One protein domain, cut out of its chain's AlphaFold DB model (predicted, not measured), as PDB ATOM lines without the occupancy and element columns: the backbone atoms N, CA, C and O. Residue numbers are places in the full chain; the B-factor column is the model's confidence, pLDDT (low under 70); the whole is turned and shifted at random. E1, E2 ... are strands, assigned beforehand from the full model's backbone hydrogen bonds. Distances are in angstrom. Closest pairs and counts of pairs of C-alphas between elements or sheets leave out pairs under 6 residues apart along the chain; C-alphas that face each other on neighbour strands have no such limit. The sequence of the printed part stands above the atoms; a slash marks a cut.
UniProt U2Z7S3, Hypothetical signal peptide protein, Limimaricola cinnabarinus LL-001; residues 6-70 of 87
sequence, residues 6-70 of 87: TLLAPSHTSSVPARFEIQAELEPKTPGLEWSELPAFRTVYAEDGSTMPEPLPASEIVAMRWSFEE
ATOM      1  N   THR A   6     208.632  96.277 101.986       79.56
ATOM      2  CA  THR A   6     209.693  95.287 101.738       79.56
ATOM      3  C   THR A   6     210.052  94.579 103.043       79.56
ATOM      4  O   THR A   6     210.284  95.233 104.061       79.56
ATOM      5  N   LEU A   7     210.128  93.246 103.037       76.69
ATOM      6  CA  LEU A   7     210.510  92.460 104.213       76.69
ATOM      7  C   LEU A   7     212.008  92.597 104.525       76.69
ATOM      8  O   LEU A   7     212.848  92.381 103.654       76.69
ATOM      9  N   LEU A   8     212.349  92.893 105.784       72.44
ATOM     10  CA  LEU A   8     213.737  92.897 106.250       72.44
ATOM     11  C   LEU A   8     214.094  91.525 106.850       72.44
ATOM     12  O   LEU A   8     213.976  91.309 108.061       72.44
ATOM     13  N   ALA A   9     214.518  90.595 105.993       66.31
ATOM     14  CA  ALA A   9     214.992  89.256 106.353       66.31
ATOM     15  C   ALA A   9     216.375  89.357 107.037       66.31
ATOM     16  O   ALA A   9     217.385  89.401 106.337       66.31
ATOM     17  N   PRO A  10     216.455  89.536 108.375       61.16
ATOM     18  CA  PRO A  10     216.119  88.459 109.314       61.16
ATOM     19  C   PRO A  10     215.450  88.941 110.621       61.16
ATOM     20  O   PRO A  10     215.617  88.351 111.685       61.16
ATOM     21  N   SER A  11     214.732  90.061 110.599       78.25
ATOM     22  CA  SER A  11     214.223  90.684 111.830       78.25
ATOM     23  C   SER A  11     212.831  90.183 112.219       78.25
ATOM     24  O   SER A  11     211.857  90.936 112.188       78.25
ATOM     25  N   HIS A  12     212.743  88.904 112.588       89.44
ATOM     26  CA  HIS A  12     211.517  88.293 113.099       89.44
ATOM     27  C   HIS A  12     211.750  87.559 114.423       89.44
ATOM     28  O   HIS A  12     212.820  87.007 114.667       89.44
ATOM     29  N   THR A  13     210.736  87.548 115.287       92.75
ATOM     30  CA  THR A  13     210.753  86.811 116.556       92.75
ATOM     31  C   THR A  13     209.380  86.225 116.851       92.75
ATOM     32  O   THR A  13     208.360  86.798 116.474       92.75
ATOM     33  N   SER A  14     209.363  85.105 117.564       95.44
ATOM     34  CA  SER A  14     208.164  84.508 118.147       95.44
ATOM     35  C   SER A  14     208.427  84.264 119.629       95.44
ATOM     36  O   SER A  14     209.551  83.931 120.013       95.44
ATOM     37  N   SER A  15     207.412  84.453 120.471       96.31
ATOM     38  CA  SER A  15     207.508  84.160 121.907       96.31
ATOM     39  C   SER A  15     207.510  82.661 122.221       96.31
ATOM     40  O   SER A  15     207.769  82.284 123.359       96.31
ATOM     41  N   VAL A  16     207.195  81.819 121.232       96.12
ATOM     42  CA  VAL A  16     207.166  80.350 121.317       96.12
ATOM     43  C   VAL A  16     207.928  79.725 120.136       96.12
ATOM     44  O   VAL A  16     208.108  80.406 119.121       96.12
ATOM     45  N   PRO A  17     208.354  78.450 120.211       96.00
ATOM     46  CA  PRO A  17     208.963  77.747 119.080       96.00
ATOM     47  C   PRO A  17     208.068  77.766 117.835       96.00
ATOM     48  O   PRO A  17     206.923  77.302 117.848       96.00
ATOM     49  N   ALA A  18     208.573  78.376 116.766       95.94
ATOM     50  CA  ALA A  18     207.821  78.618 115.548       95.94
ATOM     51  C   ALA A  18     208.753  78.911 114.373       95.94
ATOM     52  O   ALA A  18     209.729  79.652 114.519       95.94
ATOM     53  N   ARG A  19     208.381  78.431 113.186       95.06
ATOM     54  CA  ARG A  19     209.022  78.820 111.928       95.06
ATOM     55  C   ARG A  19     208.330  80.032 111.325       95.06
ATOM     56  O   ARG A  19     207.098  80.090 111.296       95.06
ATOM     57  N   PHE A  20     209.117  80.977 110.824       94.62
ATOM     58  CA  PHE A  20     208.615  82.094 110.032       94.62
ATOM     59  C   PHE A  20     208.765  81.762 108.553       94.62
ATOM     60  O   PHE A  20     209.878  81.638 108.045       94.62
ATOM     61  N   GLU A  21     207.636  81.597 107.877       95.38
ATOM     62  CA  GLU A  21     207.593  81.110 106.504       95.38
ATOM     63  C   GLU A  21     206.940  82.160 105.602       95.38
ATOM     64  O   GLU A  21     205.945  82.796 105.966       95.38
ATOM     65  N   ILE A  22     207.497  82.327 104.409       94.69
ATOM     66  CA  ILE A  22     206.938  83.132 103.327       94.69
ATOM     67  C   ILE A  22     206.305  82.212 102.293       94.69
ATOM     68  O   ILE A  22     206.666  81.039 102.204       94.69
ATOM     69  N   GLN A  23     205.358  82.741 101.527       96.62
ATOM     70  CA  GLN A  23     204.771  82.042 100.393       96.62
ATOM     71  C   GLN A  23     205.078  82.790  99.099       96.62
ATOM     72  O   GLN A  23     204.846  84.001  99.033       96.62
ATOM     73  N   ALA A  24     205.565  82.073  98.090       96.06
ATOM     74  CA  ALA A  24     205.847  82.592  96.752       96.06
ATOM     75  C   ALA A  24     205.899  81.449  95.725       96.06
ATOM     76  O   ALA A  24     205.862  80.278  96.092       96.06
ATOM     77  N   GLU A  25     205.988  81.790  94.443       96.69
ATOM     78  CA  GLU A  25     206.371  80.843  93.390       96.69
ATOM     79  C   GLU A  25     207.894  80.643  93.442       96.69
ATOM     80  O   GLU A  25     208.649  81.603  93.251       96.69
ATOM     81  N   LEU A  26     208.348  79.424  93.746       96.44
ATOM     82  CA  LEU A  26     209.775  79.113  93.888       96.44
ATOM     83  C   LEU A  26     210.287  78.229  92.751       96.44
ATOM     84  O   LEU A  26     211.465  78.332  92.408       96.44
ATOM     85  N   GLU A  27     209.423  77.419  92.132       95.50
ATOM     86  CA  GLU A  27     209.789  76.474  91.082       95.50
ATOM     87  C   GLU A  27     208.992  76.699  89.780       95.50
ATOM     88  O   GLU A  27     207.961  76.064  89.544       95.50
ATOM     89  N   PRO A  28     209.512  77.515  88.841       90.94
ATOM     90  CA  PRO A  28     208.799  77.875  87.613       90.94
ATOM     91  C   PRO A  28     208.341  76.699  86.733       90.94
ATOM     92  O   PRO A  28     207.412  76.860  85.940       90.94
ATOM     93  N   LYS A  29     208.995  75.527  86.809       92.88
ATOM     94  CA  LYS A  29     208.584  74.333  86.043       92.88
ATOM     95  C   LYS A  29     207.527  73.487  86.744       92.88
ATOM     96  O   LYS A  29     206.920  72.643  86.083       92.88
ATOM     97  N   THR A  30     207.278  73.720  88.029       91.50
ATOM     98  CA  THR A  30     206.202  73.082  88.792       91.50
ATOM     99  C   THR A  30     205.320  74.171  89.401       91.50
ATOM    100  O   THR A  30     205.372  74.375  90.608       91.50
ATOM    101  N   PRO A  31     204.508  74.869  88.579       90.00
ATOM    102  CA  PRO A  31     203.798  76.061  89.025       90.00
ATOM    103  C   PRO A  31     202.944  75.797  90.263       90.00
ATOM    104  O   PRO A  31     202.137  74.860  90.293       90.00
ATOM    105  N   GLY A  32     203.094  76.655  91.262       96.25
ATOM    106  CA  GLY A  32     202.428  76.528  92.543       96.25
ATOM    107  C   GLY A  32     203.043  77.437  93.599       96.25
ATOM    108  O   GLY A  32     204.251  77.596  93.703       96.25
ATOM    109  N   LEU A  33     202.190  78.012  94.446       97.06
ATOM    110  CA  LEU A  33     202.663  78.782  95.592       97.06
ATOM    111  C   LEU A  33     203.201  77.848  96.681       97.06
ATOM    112  O   LEU A  33     202.446  77.086  97.292       97.06
ATOM    113  N   GLU A  34     204.484  77.981  96.984       97.31
ATOM    114  CA  GLU A  34     205.225  77.171  97.946       97.31
ATOM    115  C   GLU A  34     205.546  77.963  99.214       97.31
ATOM    116  O   GLU A  34     205.672  79.186  99.180       97.31
ATOM    117  N   TRP A  35     205.678  77.263 100.346       97.19
ATOM    118  CA  TRP A  35     206.097  77.851 101.621       97.19
ATOM    119  C   TRP A  35     207.583  77.584 101.869       97.19
ATOM    120  O   TRP A  35     208.017  76.440 101.762       97.19
ATOM    121  N   SER A  36     208.338  78.612 102.260       95.50
ATOM    122  CA  SER A  36     209.764  78.499 102.598       95.50
ATOM    123  C   SER A  36     210.137  79.382 103.784       95.50
ATOM    124  O   SER A  36     209.552  80.444 103.989       95.50
ATOM    125  N   GLU A  37     211.155  78.973 104.536       93.06
ATOM    126  CA  GLU A  37     211.834  79.826 105.516       93.06
ATOM    127  C   GLU A  37     212.764  80.839 104.830       93.06
ATOM    128  O   GLU A  37     213.047  80.744 103.632       93.06
ATOM    129  N   LEU A  38     213.238  81.820 105.603       88.75
ATOM    130  CA  LEU A  38     214.212  82.813 105.155       88.75
ATOM    131  C   LEU A  38     215.653  82.400 105.524       88.75
ATOM    132  O   LEU A  38     215.867  81.888 106.621       88.75
ATOM    133  N   PRO A  39     216.658  82.712 104.684       90.00
ATOM    134  CA  PRO A  39     216.530  83.309 103.354       90.00
ATOM    135  C   PRO A  39     215.888  82.337 102.353       90.00
ATOM    136  O   PRO A  39     216.280  81.177 102.271       90.00
ATOM    137  N   ALA A  40     214.916  82.834 101.585       91.12
ATOM    138  CA  ALA A  40     214.224  82.061 100.559       91.12
ATOM    139  C   ALA A  40     214.877  82.274  99.188       91.12
ATOM    140  O   ALA A  40     215.352  83.372  98.880       91.12
ATOM    141  N   PHE A  41     214.862  81.233  98.361       94.81
ATOM    142  CA  PHE A  41     215.423  81.236  97.014       94.81
ATOM    143  C   PHE A  41     214.416  80.645  96.032       94.81
ATOM    144  O   PHE A  41     213.704  79.707  96.379       94.81
ATOM    145  N   ARG A  42     214.394  81.172  94.808       95.50
ATOM    146  CA  ARG A  42     213.676  80.585  93.672       95.50
ATOM    147  C   ARG A  42     214.652  79.882  92.734       95.50
ATOM    148  O   ARG A  42     215.805  80.306  92.607       95.50
ATOM    149  N   THR A  43     214.191  78.848  92.046       96.62
ATOM    150  CA  THR A  43     214.930  78.221  90.952       96.62
ATOM    151  C   THR A  43     214.871  79.118  89.718       96.62
ATOM    152  O   THR A  43     213.796  79.506  89.262       96.62
ATOM    153  N   VAL A  44     216.031  79.400  89.129       95.25
ATOM    154  CA  VAL A  44     216.156  80.026  87.810       95.25
ATOM    155  C   VAL A  44     216.777  79.029  86.846       95.25
ATOM    156  O   VAL A  44     217.742  78.341  87.184       95.25
ATOM    157  N   TYR A  45     216.228  78.966  85.637       94.12
ATOM    158  CA  TYR A  45     216.714  78.109  84.563       94.12
ATOM    159  C   TYR A  45     217.488  78.933  83.540       94.12
ATOM    160  O   TYR A  45     216.956  79.902  82.996       94.12
ATOM    161  N   ALA A  46     218.725  78.534  83.264       92.50
ATOM    162  CA  ALA A  46     219.511  79.096  82.176       92.50
ATOM    163  C   ALA A  46     219.093  78.495  80.821       92.50
ATOM    164  O   ALA A  46     218.408  77.471  80.754       92.50
ATOM    165  N   GLU A  47     219.533  79.120  79.726       93.44
ATOM    166  CA  GLU A  47     219.231  78.670  78.356       93.44
ATOM    167  C   GLU A  47     219.755  77.257  78.055       93.44
ATOM    168  O   GLU A  47     219.154  76.526  77.270       93.44
ATOM    169  N   ASP A  48     220.844  76.846  78.709       93.31
ATOM    170  CA  ASP A  48     221.426  75.504  78.591       93.31
ATOM    171  C   ASP A  48     220.681  74.433  79.414       93.31
ATOM    172  O   ASP A  48     221.046  73.256  79.393       93.31
ATOM    173  N   GLY A  49     219.620  74.827  80.125       90.56
ATOM    174  CA  GLY A  49     218.806  73.959  80.969       90.56
ATOM    175  C   GLY A  49     219.350  73.743  82.382       90.56
ATOM    176  O   GLY A  49     218.689  73.051  83.161       90.56
ATOM    177  N   SER A  50     220.501  74.327  82.736       94.25
ATOM    178  CA  SER A  50     221.021  74.299  84.105       94.25
ATOM    179  C   SER A  50     220.163  75.133  85.066       94.25
ATOM    180  O   SER A  50     219.415  76.025  84.656       94.25
ATOM    181  N   THR A  51     220.252  74.813  86.360       95.56
ATOM    182  CA  THR A  51     219.505  75.477  87.437       95.56
ATOM    183  C   THR A  51     220.434  76.239  88.363       95.56
ATOM    184  O   THR A  51     221.458  75.699  88.787       95.56
ATOM    185  N   MET A  52     220.029  77.440  88.765       94.69
ATOM    186  CA  MET A  52     220.702  78.223  89.798       94.69
ATOM    187  C   MET A  52     219.682  78.739  90.822       94.69
ATOM    188  O   MET A  52     218.614  79.201  90.415       94.69
ATOM    189  N   PRO A  53     219.985  78.698  92.132       95.88
ATOM    190  CA  PRO A  53     219.172  79.389  93.122       95.88
ATOM    191  C   PRO A  53     219.398  80.905  93.027       95.88
ATOM    192  O   PRO A  53     220.536  81.375  93.016       95.88
ATOM    193  N   GLU A  54     218.318  81.677  93.010       94.88
ATOM    194  CA  GLU A  54     218.340  83.140  93.100       94.88
ATOM    195  C   GLU A  54     217.601  83.585  94.368       94.88
ATOM    196  O   GLU A  54     216.538  83.030  94.657       94.88
ATOM    197  N   PRO A  55     218.114  84.565  95.141       93.44
ATOM    198  CA  PRO A  55     217.380  85.114  96.276       93.44
ATOM    199  C   PRO A  55     215.976  85.561  95.866       93.44
ATOM    200  O   PRO A  55     215.813  86.281  94.881       93.44
ATOM    201  N   LEU A  56     214.966  85.156  96.633       91.88
ATOM    202  CA  LEU A  56     213.586  85.527  96.356       91.88
ATOM    203  C   LEU A  56     213.403  87.049  96.526       91.88
ATOM    204  O   LEU A  56     213.633  87.567  97.626       91.88
ATOM    205  N   PRO A  57     212.953  87.782  95.491       89.31
ATOM    206  CA  PRO A  57     212.634  89.195  95.634       89.31
ATOM    207  C   PRO A  57     211.453  89.390  96.589       89.31
ATOM    208  O   PRO A  57     210.438  88.704  96.492       89.31
ATOM    209  N   ALA A  58     211.538  90.380  97.479       84.44
ATOM    210  CA  ALA A  58     210.470  90.641  98.448       84.44
ATOM    211  C   ALA A  58     209.111  90.965  97.795       84.44
ATOM    212  O   ALA A  58     208.073  90.688  98.390       84.44
ATOM    213  N   SER A  59     209.115  91.524  96.579       85.88
ATOM    214  CA  SER A  59     207.909  91.816  95.793       85.88
ATOM    215  C   SER A  59     207.154  90.570  95.327       85.88
ATOM    216  O   SER A  59     205.979  90.675  95.001       85.88
ATOM    217  N   GLU A  60     207.813  89.409  95.297       91.06
ATOM    218  CA  GLU A  60     207.217  88.126  94.899       91.06
ATOM    219  C   GLU A  60     206.564  87.395  96.089       91.06
ATOM    220  O   GLU A  60     205.895  86.379  95.915       91.06
ATOM    221  N   ILE A  61     206.741  87.898  97.319       91.06
ATOM    222  CA  ILE A  61     206.138  87.307  98.518       91.06
ATOM    223  C   ILE A  61     204.653  87.669  98.573       91.06
ATOM    224  O   ILE A  61     204.280  88.822  98.810       91.06
ATOM    225  N   VAL A  62     203.788  86.664  98.455       93.19
ATOM    226  CA  VAL A  62     202.331  86.866  98.459       93.19
ATOM    227  C   VAL A  62     201.727  86.739  99.859       93.19
ATOM    228  O   VAL A  62     200.814  87.488 100.224       93.19
ATOM    229  N   ALA A  63     202.278  85.855 100.692       92.69
ATOM    230  CA  ALA A  63     201.814  85.622 102.055       92.69
ATOM    231  C   ALA A  63     202.971  85.337 103.017       92.69
ATOM    232  O   ALA A  63     204.086  85.024 102.609       92.69
ATOM    233  N   MET A  64     202.689  85.457 104.312       92.75
ATOM    234  CA  MET A  64     203.602  85.070 105.385       92.75
ATOM    235  C   MET A  64     202.816  84.373 106.484       92.75
ATOM    236  O   MET A  64     201.642  84.690 106.700       92.75
ATOM    237  N   ARG A  65     203.468  83.472 107.214       94.88
ATOM    238  CA  ARG A  65     202.878  82.816 108.379       94.88
ATOM    239  C   ARG A  65     203.919  82.502 109.442       94.88
ATOM    240  O   ARG A  65     205.112  82.403 109.170       94.88
ATOM    241  N   TRP A  66     203.412  82.283 110.647       95.88
ATOM    242  CA  TRP A  66     204.131  81.589 111.703       95.88
ATOM    243  C   TRP A  66     203.568  80.177 111.808       95.88
ATOM    244  O   TRP A  66     202.374  80.013 112.053       95.88
ATOM    245  N   SER A  67     204.410  79.169 111.596       96.00
ATOM    246  CA  SER A  67     204.066  77.769 111.831       96.00
ATOM    247  C   SER A  67     204.596  77.367 113.200       96.00
ATOM    248  O   SER A  67     205.796  77.149 113.353       96.00
ATOM    249  N   PHE A  68     203.713  77.283 114.195       96.25
ATOM    250  CA  PHE A  68     204.082  76.825 115.535       96.25
ATOM    251  C   PHE A  68     204.512  75.358 115.498       96.25
ATOM    252  O   PHE A  68     203.907  74.548 114.793       96.25
ATOM    253  N   GLU A  69     205.579  75.031 116.224       95.81
ATOM    254  CA  GLU A  69     206.093  73.655 116.293       95.81
ATOM    255  C   GLU A  69     205.182  72.752 117.131       95.81
ATOM    256  O   GLU A  69     205.078  71.554 116.872       95.81
ATOM    257  N   GLU A  70     204.466  73.349 118.082       94.94
ATOM    258  CA  GLU A  70     203.493  72.688 118.943       94.94
ATOM    259  C   GLU A  70     202.171  73.465 118.962       94.94
ATOM    260  O   GLU A  70     202.106  74.657 118.644       94.94
TER     261      GLU A  70
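AT A GLANCE: This is residues 6 to 70 of the 87 residues of the protein "Hypothetical signal peptide protein" of Limimaricola cinnabarinus LL-001 (UniProt U2Z7S3). Two small antiparallel sheets follow each other along a loose rod: three strands in the order E3, E2, E6, then the hairpin E4 and E5 towards one end. Bent E1 runs off to one side of the larger sheet. The 65 printed residues include six named strands, E1 to E6 along the chain, and no named helix: all strand. The radius of gyration of the C-alphas is 13.5 A; the spans are 46 by 22 by 17 A.

IN THESE COORDINATES: E1, residues 6 to 14, starts at C-alpha 6 (209.693, 95.287, 101.738), measures 19.7 A and bends by 74 degrees at residue 9. E2, 18 to 25, measures 22.3 A. E3 is 33 to 37, E4 41 to 45, E5 51 to 55. E6, 63 to 68, measures 16.3 A and ends at C-alpha 68 (204.082, 76.825, 115.535).

HOW THE PARTS SIT: E1 pairs with no named strand; its closest C-alpha to E2 is His 12 to Phe 20, 7.5 A. Inner strand E2 is antiparallel to E6 (N 21 to O 65, 2.9 A) and, as a hairpin, to E3 (N 22 to O 36, 2.8 A). E4 and E5 are antiparallel (N 42 to O 54, 2.8 A).

THE WHOLE: The C-alphas of Ser 15 and Asp 48 are farthest apart, 46.3 A. The printed part has no cut and no long link. Residues 9 to 10 have pLDDT under 70.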